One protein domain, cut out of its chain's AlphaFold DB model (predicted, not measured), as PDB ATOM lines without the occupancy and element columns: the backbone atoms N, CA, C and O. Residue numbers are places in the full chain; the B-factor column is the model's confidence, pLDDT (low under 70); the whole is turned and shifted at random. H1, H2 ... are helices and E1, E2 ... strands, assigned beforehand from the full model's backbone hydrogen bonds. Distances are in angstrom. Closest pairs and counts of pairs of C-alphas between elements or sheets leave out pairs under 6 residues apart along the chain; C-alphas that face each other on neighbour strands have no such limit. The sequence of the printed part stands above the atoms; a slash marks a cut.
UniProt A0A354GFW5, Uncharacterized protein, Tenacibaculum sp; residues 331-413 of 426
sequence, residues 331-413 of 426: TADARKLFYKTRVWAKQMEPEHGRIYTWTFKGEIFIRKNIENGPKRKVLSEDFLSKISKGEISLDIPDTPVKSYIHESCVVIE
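This is residues 331 to 413 of the 426 residues of an uncharacterized protein of Tenacibaculum sp (UniProt A0A354GFW5). A small sheet of three strands has one long helix, H1, lying along one face, and a shorter helix, H3, runs beside H1 without lying on the sheet; from this compact body a low-confidence tail, residues 399 to 413 with H4 in it, sticks out. The printed part has 83 residues, with four named helices and three named strands in the order H1 H2 E1 E2 E3 H3 H4; the class is mixed, helices and strands. The sheet's order is E1 - E2 - E3, all antiparallel. The whole is only just compact, close to loose, with a radius of gyration of the C-alphas of 14.2 A, and the C-alphas span 43 by 29 by 21 A.

H1, residues 332 to 347, begins at C-alpha 332 (-20.121, -1.008, -27.548) and is 22.9 A long. H2 is residues 349 to 352, 5.4 A. E1, residues 356 to 360, is 13.2 A long, and E2, residues 363 to 367, is 13.6 A. E3, residues 376 to 378, is 6.5 A, beginning at C-alpha 376 (-14.100, 14.013, -14.269). H3, residues 381 to 388, is 10.8 A. H4, residues 407 to 413, is 10.2 A, ending at C-alpha 413 (-3.072, -5.872, 8.786).

E1, E2 and E3 form a meander, each strand the antiparallel neighbour of the one before. In the hairpin E1 and E2, at 154 degrees, N 358 and O 365 are within hydrogen-bond range at 3.0 A. In the hairpin E2 and E3, at 133 degrees, N 366 and O 376 are within range at 2.9 A. H1 is on the sheet, over E1 and E2, at a height of 9.2 A, and runs along the strands, at 2 degrees to E2 on the local plane: two layers, helix on one face of a sheet. The closest C-alphas of H1 and E2, those of Phe 338 and Ile 364, are 6.4 A apart. H1, with residues 337 to 344 alone, touches H3, the same way at a shallow tilt of 15 degrees; their closest C-alphas, of Leu 337 and Glu 381, are 6.8 A apart. H3 is not on the sheet. H1 and H2 meet only through their link, and H4 is apart from H3. H1 and H3 have every O i to N i+4 pair within hydrogen-bond range, H4 has 1 of 3, with 2 of 4 O i to N i+3 pairs, and H2 is too short for an i+4 pair.

The C-alphas farthest apart, of Glu 371 and Glu 413, are 44.8 A apart. Without residues 399 to 413, which stand free, the body of 68 residues spans 29 by 23 by 20 A. The printed part has no cut. The link H3 to H4, 18 residues, is long. The mean pLDDT of the printed part is 82.9; residues 398 to 413 are under 70.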
ATOM      1  N   THR A 331     -16.371   2.002 -28.497       94.50
ATOM      2  CA  THR A 331     -16.706   0.596 -28.211       94.50
ATOM      3  C   THR A 331     -18.193   0.462 -27.864       94.50
ATOM      4  O   THR A 331     -18.897   1.448 -27.620       94.50
ATOM      5  N   ALA A 332     -18.723  -0.763 -27.907       92.50
ATOM      6  CA  ALA A 332     -20.121  -1.008 -27.548       92.50
ATOM      7  C   ALA A 332     -20.407  -0.573 -26.100       92.50
ATOM      8  O   ALA A 332     -21.388   0.139 -25.861       92.50
ATOM      9  N   ASP A 333     -19.500  -0.908 -25.184       93.62
ATOM     10  CA  ASP A 333     -19.620  -0.589 -23.764       93.62
ATOM     11  C   ASP A 333     -19.461   0.904 -23.494       93.62
ATOM     12  O   ASP A 333     -20.327   1.490 -22.843       93.62
ATOM     13  N   ALA A 334     -18.466   1.574 -24.089       95.19
ATOM     14  CA  ALA A 334     -18.345   3.028 -23.977       95.19
ATOM     15  C   ALA A 334     -19.564   3.750 -24.579       95.19
ATOM     16  O   ALA A 334     -20.061   4.720 -24.010       95.19
ATOM     17  N   ARG A 335     -20.136   3.266 -25.691       95.06
ATOM     18  CA  ARG A 335     -21.372   3.841 -26.257       95.06
ATOM     19  C   ARG A 335     -22.554   3.693 -25.292       95.06
ATOM     20  O   ARG A 335     -23.315   4.648 -25.114       95.06
ATOM     21  N   LYS A 336     -22.703   2.522 -24.660       95.88
ATOM     22  CA  LYS A 336     -23.738   2.252 -23.648       95.88
ATOM     23  C   LYS A 336     -23.544   3.135 -22.414       95.88
ATOM     24  O   LYS A 336     -24.495   3.786 -21.983       95.88
ATOM     25  N   LEU A 337     -22.321   3.216 -21.893       96.69
ATOM     26  CA  LEU A 337     -21.971   4.056 -20.750       96.69
ATOM     27  C   LEU A 337     -22.202   5.537 -21.062       96.69
ATOM     28  O   LEU A 337     -22.770   6.252 -20.240       96.69
ATOM     29  N   PHE A 338     -21.855   6.001 -22.263       97.56
ATOM     30  CA  PHE A 338     -22.065   7.392 -22.661       97.56
ATOM     31  C   PHE A 338     -23.553   7.742 -22.754       97.56
ATOM     32  O   PHE A 338     -23.967   8.811 -22.303       97.56
ATOM     33  N   TYR A 339     -24.378   6.832 -23.281       96.81
ATOM     34  CA  TYR A 339     -25.831   6.996 -23.273       96.81
ATOM     35  C   TYR A 339     -26.373   7.125 -21.843       96.81
ATOM     36  O   TYR A 339     -27.075   8.093 -21.547       96.81
ATOM     37  N   LYS A 340     -25.992   6.207 -20.946       97.88
ATOM     38  CA  LYS A 340     -26.398   6.250 -19.533       97.88
ATOM     39  C   LYS A 340     -25.938   7.530 -18.841       97.88
ATOM     40  O   LYS A 340     -26.745   8.198 -18.207       97.88
ATOM     41  N   THR A 341     -24.688   7.932 -19.061       98.06
ATOM     42  CA  THR A 341     -24.110   9.176 -18.531       98.06
ATOM     43  C   THR A 341     -24.916  10.397 -18.967       98.06
ATOM     44  O   THR A 341     -25.169  11.290 -18.166       98.06
ATOM     45  N   ARG A 342     -25.367  10.446 -20.226       97.62
ATOM     46  CA  ARG A 342     -26.210  11.539 -20.732       97.62
ATOM     47  C   ARG A 342     -27.600  11.569 -20.107       97.62
ATOM     48  O   ARG A 342     -28.114  12.656 -19.858       97.62
ATOM     49  N   VAL A 343     -28.221  10.404 -19.918       97.69
ATOM     50  CA  VAL A 343     -29.530  10.294 -19.256       97.69
ATOM     51  C   VAL A 343     -29.409  10.752 -17.806       97.69
ATOM     52  O   VAL A 343     -30.153  11.635 -17.390       97.69
ATOM     53  N   TRP A 344     -28.411  10.233 -17.093       97.25
ATOM     54  CA  TRP A 344     -28.098  10.605 -15.719       97.25
ATOM     55  C   TRP A 344     -27.819  12.107 -15.571       97.25
ATOM     56  O   TRP A 344     -28.446  12.773 -14.756       97.25
ATOM     57  N   ALA A 345     -26.965  12.683 -16.423       96.56
ATOM     58  CA  ALA A 345     -26.626  14.108 -16.381       96.56
ATOM     59  C   ALA A 345     -27.850  15.021 -16.556       96.56
ATOM     60  O   ALA A 345     -27.892  16.108 -15.991       96.56
ATOM     61  N   LYS A 346     -28.846  14.577 -17.336       96.56
ATOM     62  CA  LYS A 346     -30.120  15.288 -17.501       96.56
ATOM     63  C   LYS A 346     -31.023  15.135 -16.275       96.56
ATOM     64  O   LYS A 346     -31.709  16.079 -15.909       96.56
ATOM     65  N   GLN A 347     -31.050  13.954 -15.660       96.38
ATOM     66  CA  GLN A 347     -31.831  13.699 -14.444       96.38
ATOM     67  C   GLN A 347     -31.308  14.498 -13.250       96.38
ATOM     68  O   GLN A 347     -32.105  14.974 -12.457       96.38
ATOM     69  N   MET A 348     -29.992  14.688 -13.177       93.94
ATOM     70  CA  MET A 348     -29.309  15.432 -12.118       93.94
ATOM     71  C   MET A 348     -29.302  16.950 -12.309       93.94
ATOM     72  O   MET A 348     -28.817  17.682 -11.448       93.94
ATOM     73  N   GLU A 349     -29.840  17.442 -13.425       93.00
ATOM     74  CA  GLU A 349     -29.886  18.873 -13.725       93.00
ATOM     75  C   GLU A 349     -30.618  19.722 -12.662       93.00
ATOM     76  O   GLU A 349     -30.125  20.812 -12.368       93.00
ATOM     77  N   PRO A 350     -31.721  19.267 -12.026       93.25
ATOM     78  CA  PRO A 350     -32.387  20.020 -10.959       93.25
ATOM     79  C   PRO A 350     -31.540  20.192  -9.691       93.25
ATOM     80  O   PRO A 350     -31.608  21.236  -9.051       93.25
ATOM     81  N   GLU A 351     -30.746  19.182  -9.331       89.50
ATOM     82  CA  GLU A 351     -29.987  19.148  -8.072       89.50
ATOM     83  C   GLU A 351     -28.594  19.764  -8.225       89.50
ATOM     84  O   GLU A 351     -28.113  20.504  -7.365       89.50
ATOM     85  N   HIS A 352     -27.935  19.477  -9.346       85.56
ATOM     86  CA  HIS A 352     -26.539  19.833  -9.577       85.56
ATOM     87  C   HIS A 352     -26.356  20.891 -10.669       85.56
ATOM     88  O   HIS A 352     -25.223  21.282 -10.959       85.56
ATOM     89  N   GLY A 353     -27.440  21.381 -11.267       89.75
ATOM     90  CA  GLY A 353     -27.378  22.249 -12.433       89.75
ATOM     91  C   GLY A 353     -26.931  21.498 -13.687       89.75
ATOM     92  O   GLY A 353     -26.802  20.274 -13.725       89.75
ATOM     93  N   ARG A 354     -26.685  22.241 -14.765       93.62
ATOM     94  CA  ARG A 354     -26.416  21.653 -16.079       93.62
ATOM     95  C   ARG A 354     -25.087  20.894 -16.128       93.62
ATOM     96  O   ARG A 354     -24.029  21.495 -16.281       93.62
ATOM     97  N   ILE A 355     -25.147  19.566 -16.146       94.88
ATOM     98  CA  ILE A 355     -23.964  18.716 -16.314       94.88
ATOM     99  C   ILE A 355     -23.661  18.514 -17.806       94.88
ATOM    100  O   ILE A 355     -24.455  17.982 -18.585       94.88
ATOM    101  N   TYR A 356     -22.465  18.919 -18.219       94.75
ATOM    102  CA  TYR A 356     -21.954  18.716 -19.568       94.75
ATOM    103  C   TYR A 356     -21.281  17.357 -19.677       94.75
ATOM    104  O   TYR A 356     -20.446  17.005 -18.851       94.75
ATOM    105  N   THR A 357     -21.593  16.634 -20.749       96.25
ATOM    106  CA  THR A 357     -21.031  15.316 -21.050       96.25
ATOM    107  C   THR A 357     -20.381  15.341 -22.433       96.25
ATOM    108  O   THR A 357     -20.914  15.943 -23.372       96.25
ATOM    109  N   TRP A 358     -19.210  14.728 -22.580       95.69
ATOM    110  CA  TRP A 358     -18.541  14.591 -23.875       95.69
ATOM    111  C   TRP A 358     -17.618  13.380 -23.890       95.69
ATOM    112  O   TRP A 358     -17.309  12.809 -22.848       95.69
ATOM    113  N   THR A 359     -17.173  13.003 -25.085       95.75
ATOM    114  CA  THR A 359     -16.160  11.968 -25.267       95.75
ATOM    115  C   THR A 359     -14.874  12.560 -25.817       95.75
ATOM    116  O   THR A 359     -14.887  13.582 -26.516       95.75
ATOM    117  N   PHE A 360     -13.758  11.942 -25.454       93.88
ATOM    118  CA  PHE A 360     -12.455  12.236 -26.027       93.88
ATOM    119  C   PHE A 360     -11.574  10.993 -25.942       93.88
ATOM    120  O   PHE A 360     -11.358  10.471 -24.852       93.88
ATOM    121  N   LYS A 361     -11.056  10.529 -27.085       92.31
ATOM    122  CA  LYS A 361     -10.222   9.317 -27.187       92.31
ATOM    123  C   LYS A 361     -10.927   8.065 -26.649       92.31
ATOM    124  O   LYS A 361     -10.312   7.217 -26.010       92.31
ATOM    125  N   GLY A 362     -12.229   7.954 -26.897       91.69
ATOM    126  CA  GLY A 362     -13.039   6.834 -26.403       91.69
ATOM    127  C   GLY A 362     -13.403   6.921 -24.917       91.69
ATOM    128  O   GLY A 362     -14.231   6.148 -24.448       91.69
ATOM    129  N   GLU A 363     -12.846   7.883 -24.181       94.12
ATOM    130  CA  GLU A 363     -13.151   8.101 -22.770       94.12
ATOM    131  C   GLU A 363     -14.311   9.083 -22.615       94.12
ATOM    132  O   GLU A 363     -14.474  10.010 -23.415       94.12
ATOM    133  N   ILE A 364     -15.112   8.892 -21.569       96.56
ATOM    134  CA  ILE A 364     -16.285   9.715 -21.275       96.56
ATOM    135  C   ILE A 364     -15.951  10.662 -20.137       96.56
ATOM    136  O   ILE A 364     -15.399  10.259 -19.113       96.56
ATOM    137  N   PHE A 365     -16.330  11.920 -20.311       96.38
ATOM    138  CA  PHE A 365     -16.077  12.968 -19.344       96.38
ATOM    139  C   PHE A 365     -17.345  13.728 -18.999       96.38
ATOM    140  O   PHE A 365     -18.215  13.938 -19.852       96.38
ATOM    141  N   ILE A 366     -17.398  14.168 -17.744       96.25
ATOM    142  CA  ILE A 366     -18.446  15.033 -17.214       96.25
ATOM    143  C   ILE A 366     -17.847  16.262 -16.528       96.25
ATOM    144  O   ILE A 366     -16.720  16.220 -16.026       96.25
ATOM    145  N   ARG A 367     -18.596  17.369 -16.539       94.12
ATOM    146  CA  ARG A 367     -18.303  18.594 -15.773       94.12
ATOM    147  C   ARG A 367     -19.586  19.372 -15.501       94.12
ATOM    148  O   ARG A 367     -20.462  19.419 -16.362       94.12
ATOM    149  N   LYS A 368     -19.676  20.031 -14.348       90.19
ATOM    150  CA  LYS A 368     -20.846  20.829 -13.939       90.19
ATOM    151  C   LYS A 368     -20.878  22.242 -14.542       90.19
ATOM    152  O   LYS A 368     -21.944  22.771 -14.813       90.19
ATOM    153  N   ASN A 369     -19.724  22.849 -14.824       83.12
ATOM    154  CA  ASN A 369     -19.639  24.178 -15.444       83.12
ATOM    155  C   ASN A 369     -18.809  24.122 -16.740       83.12
ATOM    156  O   ASN A 369     -17.809  23.407 -16.813       83.12
ATOM    157  N   ILE A 370     -19.242  24.851 -17.773       74.12
ATOM    158  CA  ILE A 370     -18.615  24.859 -19.099       74.12
ATOM    159  C   ILE A 370     -17.270  25.598 -19.121       74.12
ATOM    160  O   ILE A 370     -16.429  25.259 -19.956       74.12
ATOM    161  N   GLU A 371     -17.068  26.562 -18.221       75.06
ATOM    162  CA  GLU A 371     -15.898  27.446 -18.254       75.06
ATOM    163  C   GLU A 371     -14.754  26.894 -17.402       75.06
ATOM    164  O   GLU A 371     -13.703  26.602 -17.956       75.06
ATOM    165  N   ASN A 372     -14.977  26.623 -16.108       74.56
ATOM    166  CA  ASN A 372     -13.881  26.303 -15.173       74.56
ATOM    167  C   ASN A 372     -14.143  25.108 -14.234       74.56
ATOM    168  O   ASN A 372     -13.414  24.910 -13.267       74.56
ATOM    169  N   GLY A 373     -15.186  24.307 -14.478       81.75
ATOM    170  CA  GLY A 373     -15.469  23.142 -13.633       81.75
ATOM    171  C   GLY A 373     -14.429  22.026 -13.813       81.75
ATOM    172  O   GLY A 373     -13.969  21.814 -14.945       81.75
ATOM    173  N   PRO A 374     -14.083  21.271 -12.753       89.75
ATOM    174  CA  PRO A 374     -13.177  20.142 -12.885       89.75
ATOM    175  C   PRO A 374     -13.759  19.096 -13.841       89.75
ATOM    176  O   PRO A 374     -14.948  18.768 -13.831       89.75
ATOM    177  N   LYS A 375     -12.891  18.580 -14.708       92.00
ATOM    178  CA  LYS A 375     -13.199  17.498 -15.638       92.00
ATOM    179  C   LYS A 375     -13.057  16.170 -14.897       92.00
ATOM    180  O   LYS A 375     -11.967  15.876 -14.421       92.00
ATOM    181  N   ARG A 376     -14.115  15.358 -14.867       93.62
ATOM    182  CA  ARG A 376     -14.100  14.013 -14.269       93.62
ATOM    183  C   ARG A 376     -14.281  12.942 -15.334       93.62
ATOM    184  O   ARG A 376     -15.124  13.092 -16.225       93.62
ATOM    185  N   LYS A 377     -13.491  11.871 -15.258       94.62
ATOM    186  CA  LYS A 377     -13.622  10.704 -16.147       94.62
ATOM    187  C   LYS A 377     -14.659   9.735 -15.583       94.62
ATOM    188  O   LYS A 377     -14.552   9.315 -14.439       94.62
ATOM    189  N   VAL A 378     -15.625   9.335 -16.403       95.50
ATOM    190  CA  VAL A 378     -16.612   8.312 -16.030       95.50
ATOM    191  C   VAL A 378     -16.050   6.943 -16.390       95.50
ATOM    192  O   VAL A 378     -15.896   6.624 -17.567       95.50
ATOM    193  N   LEU A 379     -15.716   6.153 -15.369       91.25
ATOM    194  CA  LEU A 379     -15.133   4.815 -15.535       91.25
ATOM    195  C   LEU A 379     -16.195   3.718 -15.631       91.25
ATOM    196  O   LEU A 379     -16.008   2.737 -16.342       91.25
ATOM    197  N   SER A 380     -17.303   3.883 -14.916       94.31
ATOM    198  CA  SER A 380     -18.352   2.875 -14.793       94.31
ATOM    199  C   SER A 380     -19.694   3.526 -14.469       94.31
ATOM    200  O   SER A 380     -19.784   4.723 -14.198       94.31
ATOM    201  N   GLU A 381     -20.758   2.731 -14.487       95.44
ATOM    202  CA  GLU A 381     -22.071   3.166 -14.007       95.44
ATOM    203  C   GLU A 381     -22.095   3.353 -12.483       95.44
ATOM    204  O   GLU A 381     -22.728   4.285 -11.999       95.44
ATOM    205  N   ASP A 382     -21.332   2.543 -11.738       94.94
ATOM    206  CA  ASP A 382     -21.157   2.694 -10.286       94.94
ATOM    207  C   ASP A 382     -20.596   4.076  -9.917       94.94
ATOM    208  O   ASP A 382     -21.054   4.703  -8.967       94.94
ATOM    209  N   PHE A 383     -19.682   4.618 -10.728       94.12
ATOM    210  CA  PHE A 383     -19.185   5.983 -10.548       94.12
ATOM    211  C   PHE A 383     -20.316   7.030 -10.568       94.12
ATOM    212  O   PHE A 383     -20.314   7.953  -9.757       94.12
ATOM    213  N   LEU A 384     -21.312   6.876 -11.449       95.19
ATOM    214  CA  LEU A 384     -22.479   7.768 -11.500       95.19
ATOM    215  C   LEU A 384     -23.366   7.590 -10.261       95.19
ATOM    216  O   LEU A 384     -23.840   8.574  -9.689       95.19
ATOM    217  N   SER A 385     -23.554   6.347  -9.809       95.19
ATOM    218  CA  SER A 385     -24.286   6.036  -8.575       95.19
ATOM    219  C   SER A 385     -23.635   6.677  -7.346       95.19
ATOM    220  O   SER A 385     -24.333   7.268  -6.528       95.19
ATOM    221  N   LYS A 386     -22.304   6.633  -7.242       95.12
ATOM    222  CA  LYS A 386     -21.544   7.261  -6.149       95.12
ATOM    223  C   LYS A 386     -21.674   8.781  -6.129       95.12
ATOM    224  O   LYS A 386     -21.834   9.358  -5.057       95.12
ATOM    225  N   ILE A 387     -21.677   9.431  -7.295       93.06
ATOM    226  CA  ILE A 387     -21.952  10.876  -7.372       93.06
ATOM    227  C   ILE A 387     -23.376  11.171  -6.895       93.06
ATOM    228  O   ILE A 387     -23.581  12.090  -6.112       93.06
ATOM    229  N   SER A 388     -24.344  10.359  -7.323       92.94
ATOM    230  CA  SER A 388     -25.759  10.514  -6.950       92.94
ATOM    231  C   SER A 388     -25.983  10.392  -5.440       92.94
ATOM    232  O   SER A 388     -26.855  11.043  -4.884       92.94
ATOM    233  N   LYS A 389     -25.184   9.558  -4.766       94.62
ATOM    234  CA  LYS A 389     -25.197   9.393  -3.305       94.62
ATOM    235  C   LYS A 389     -24.407  10.472  -2.555       94.62
ATOM    236  O   LYS A 389     -24.381  10.454  -1.330       94.62
ATOM    237  N   GLY A 390     -23.727  11.374  -3.263       91.31
ATOM    238  CA  GLY A 390     -22.839  12.370  -2.665       91.31
ATOM    239  C   GLY A 390     -21.499  11.817  -2.162       91.31
ATOM    240  O   GLY A 390     -20.735  12.562  -1.558       91.31
ATOM    241  N   GLU A 391     -21.174  10.547  -2.433       92.56
ATOM    242  CA  GLU A 391     -19.884   9.935  -2.062       92.56
ATOM    243  C   GLU A 391     -18.721  10.533  -2.874       92.56
ATOM    244  O   GLU A 391     -17.581  10.581  -2.415       92.56
ATOM    245  N   ILE A 392     -19.006  11.004  -4.093       88.31
ATOM    246  CA  ILE A 392     -18.043  11.670  -4.974       88.31
ATOM    247  C   ILE A 392     -18.577  13.057  -5.335       88.31
ATOM    248  O   ILE A 392     -19.618  13.185  -5.976       88.31
ATOM    249  N   SER A 393     -17.825  14.103  -4.987       87.88
ATOM    250  CA  SER A 393     -18.163  15.478  -5.362       87.88
ATOM    251  C   SER A 393     -17.697  15.825  -6.779       87.88
ATOM    252  O   SER A 393     -16.533  15.633  -7.141       87.88
ATOM    253  N   LEU A 394     -18.603  16.417  -7.564       85.31
ATOM    254  CA  LEU A 394     -18.309  16.979  -8.886       85.31
ATOM    255  C   LEU A 394     -17.494  18.275  -8.836       85.31
ATOM    256  O   LEU A 394     -16.966  18.668  -9.869       85.31
ATOM    257  N   ASP A 395     -17.419  18.948  -7.687       85.25
ATOM    258  CA  ASP A 395     -16.794  20.272  -7.564       85.25
ATOM    259  C   ASP A 395     -15.312  20.188  -7.161       85.25
ATOM    260  O   ASP A 395     -14.547  21.132  -7.349       85.25
ATOM    261  N   ILE A 396     -14.879  19.030  -6.668       78.38
ATOM    262  CA  ILE A 396     -13.474  18.752  -6.364       78.38
ATOM    263  C   ILE A 396     -12.820  18.232  -7.662       78.38
ATOM    264  O   ILE A 396     -13.488  17.529  -8.425       78.38
ATOM    265  N   PRO A 397     -11.565  18.565  -8.000       74.19
ATOM    266  CA  PRO A 397     -10.842  17.892  -9.080       74.19
ATOM    267  C   PRO A 397     -10.526  16.434  -8.725       74.19
ATOM    268  O   PRO A 397     -10.445  16.075  -7.552       74.19
ATOM    269  N   ASP A 398     -10.329  15.587  -9.741       67.88
ATOM    270  CA  ASP A 398      -9.591  14.334  -9.551       67.88
ATOM    271  C   ASP A 398      -8.179  14.746  -9.104       67.88
ATOM    272  O   ASP A 398      -7.319  15.037  -9.937       67.88
ATOM    273  N   THR A 399      -7.924  14.848  -7.796       57.31
ATOM    274  CA  THR A 399      -6.545  14.835  -7.312       57.31
ATOM    275  C   THR A 399      -5.939  13.552  -7.868       57.31
ATOM    276  O   THR A 399      -6.589  12.508  -7.762       57.31
ATOM    277  N   PRO A 400      -4.761  13.593  -8.522       49.44
ATOM    278  CA  PRO A 400      -4.101  12.380  -8.963       49.44
ATOM    279  C   PRO A 400      -3.910  11.541  -7.714       49.44
ATOM    280  O   PRO A 400      -3.086  11.854  -6.854       49.44
ATOM    281  N   VAL A 401      -4.767  10.536  -7.581       44.12
ATOM    282  CA  VAL A 401      -4.733   9.582  -6.496       44.12
ATOM    283  C   VAL A 401      -3.352   8.960  -6.619       44.12
ATOM    284  O   VAL A 401      -3.110   8.158  -7.521       44.12
ATOM    285  N   LYS A 402      -2.410   9.381  -5.767       37.34
ATOM    286  CA  LYS A 402      -1.230   8.581  -5.458       37.34
ATOM    287  C   LYS A 402      -1.801   7.263  -4.959       37.34
ATOM    288  O   LYS A 402      -2.233   7.200  -3.820       37.34
ATOM    289  N   SER A 403      -1.954   6.307  -5.876       38.19
ATOM    290  CA  SER A 403      -2.266   4.897  -5.656       38.19
ATOM    291  C   SER A 403      -2.833   4.591  -4.263       38.19
ATOM    292  O   SER A 403      -2.140   4.023  -3.424       38.19
ATOM    293  N   TYR A 404      -4.107   4.924  -4.031       38.47
ATOM    294  CA  TYR A 404      -4.909   4.434  -2.901       38.47
ATOM    295  C   TYR A 404      -5.255   2.946  -3.113       38.47
ATOM    296  O   TYR A 404      -6.401   2.521  -3.045       38.47
ATOM    297  N   ILE A 405      -4.245   2.142  -3.448       43.03
ATOM    298  CA  ILE A 405      -4.322   0.677  -3.408       43.03
ATOM    299  C   ILE A 405      -3.874   0.189  -2.016       43.03
ATOM    300  O   ILE A 405      -4.000  -0.988  -1.712       43.03
ATOM    301  N   HIS A 406      -3.404   1.080  -1.134       42.06
ATOM    302  CA  HIS A 406      -2.914   0.671   0.180       42.06
ATOM    303  C   HIS A 406      -3.986   0.619   1.279       42.06
ATOM    304  O   HIS A 406      -3.869  -0.207   2.176       42.06
ATOM    305  N   GLU A 407      -5.055   1.422   1.231       39.12
ATOM    306  CA  GLU A 407      -5.924   1.571   2.416       39.12
ATOM    307  C   GLU A 407      -6.989   0.479   2.599       39.12
ATOM    308  O   GLU A 407      -7.437   0.259   3.719       39.12
ATOM    309  N   SER A 408      -7.331  -0.297   1.567       39.94
ATOM    310  CA  SER A 408      -8.168  -1.498   1.740       39.94
ATOM    311  C   SER A 408      -7.375  -2.760   2.113       39.94
ATOM    312  O   SER A 408      -7.986  -3.769   2.455       39.94
ATOM    313  N   CYS A 409      -6.035  -2.707   2.114       38.66
ATOM    314  CA  CYS A 409      -5.184  -3.755   2.696       38.66
ATOM    315  C   CYS A 409      -4.804  -3.474   4.160       38.66
ATOM    316  O   CYS A 409      -4.608  -4.427   4.909       38.66
ATOM    317  N   VAL A 410      -4.771  -2.208   4.598       40.56
ATOM    318  CA  VAL A 410      -4.410  -1.849   5.987       40.56
ATOM    319  C   VAL A 410      -5.443  -2.357   7.001       40.56
ATOM    320  O   VAL A 410      -5.071  -2.817   8.072       40.56
ATOM    321  N   VAL A 411      -6.726  -2.431   6.629       43.31
ATOM    322  CA  VAL A 411      -7.769  -2.968   7.526       43.31
ATOM    323  C   VAL A 411      -7.580  -4.469   7.822       43.31
ATOM    324  O   VAL A 411      -8.073  -4.962   8.830       43.31
ATOM    325  N   ILE A 412      -6.842  -5.213   6.987       45.06
ATOM    326  CA  ILE A 412      -6.535  -6.631   7.249       45.06
ATOM    327  C   ILE A 412      -5.247  -6.780   8.077       45.06
ATOM    328  O   ILE A 412      -5.137  -7.728   8.854       45.06
ATOM    329  N   GLU A 413      -4.293  -5.851   7.967       44.31
ATOM    330  CA  GLU A 413      -3.072  -5.872   8.786       44.31
ATOM    331  C   GLU A 413      -3.335  -5.440  10.236       44.31
ATOM    332  O   GLU A 413      -2.816  -6.086  11.148       44.31
TER     333      GLU A 413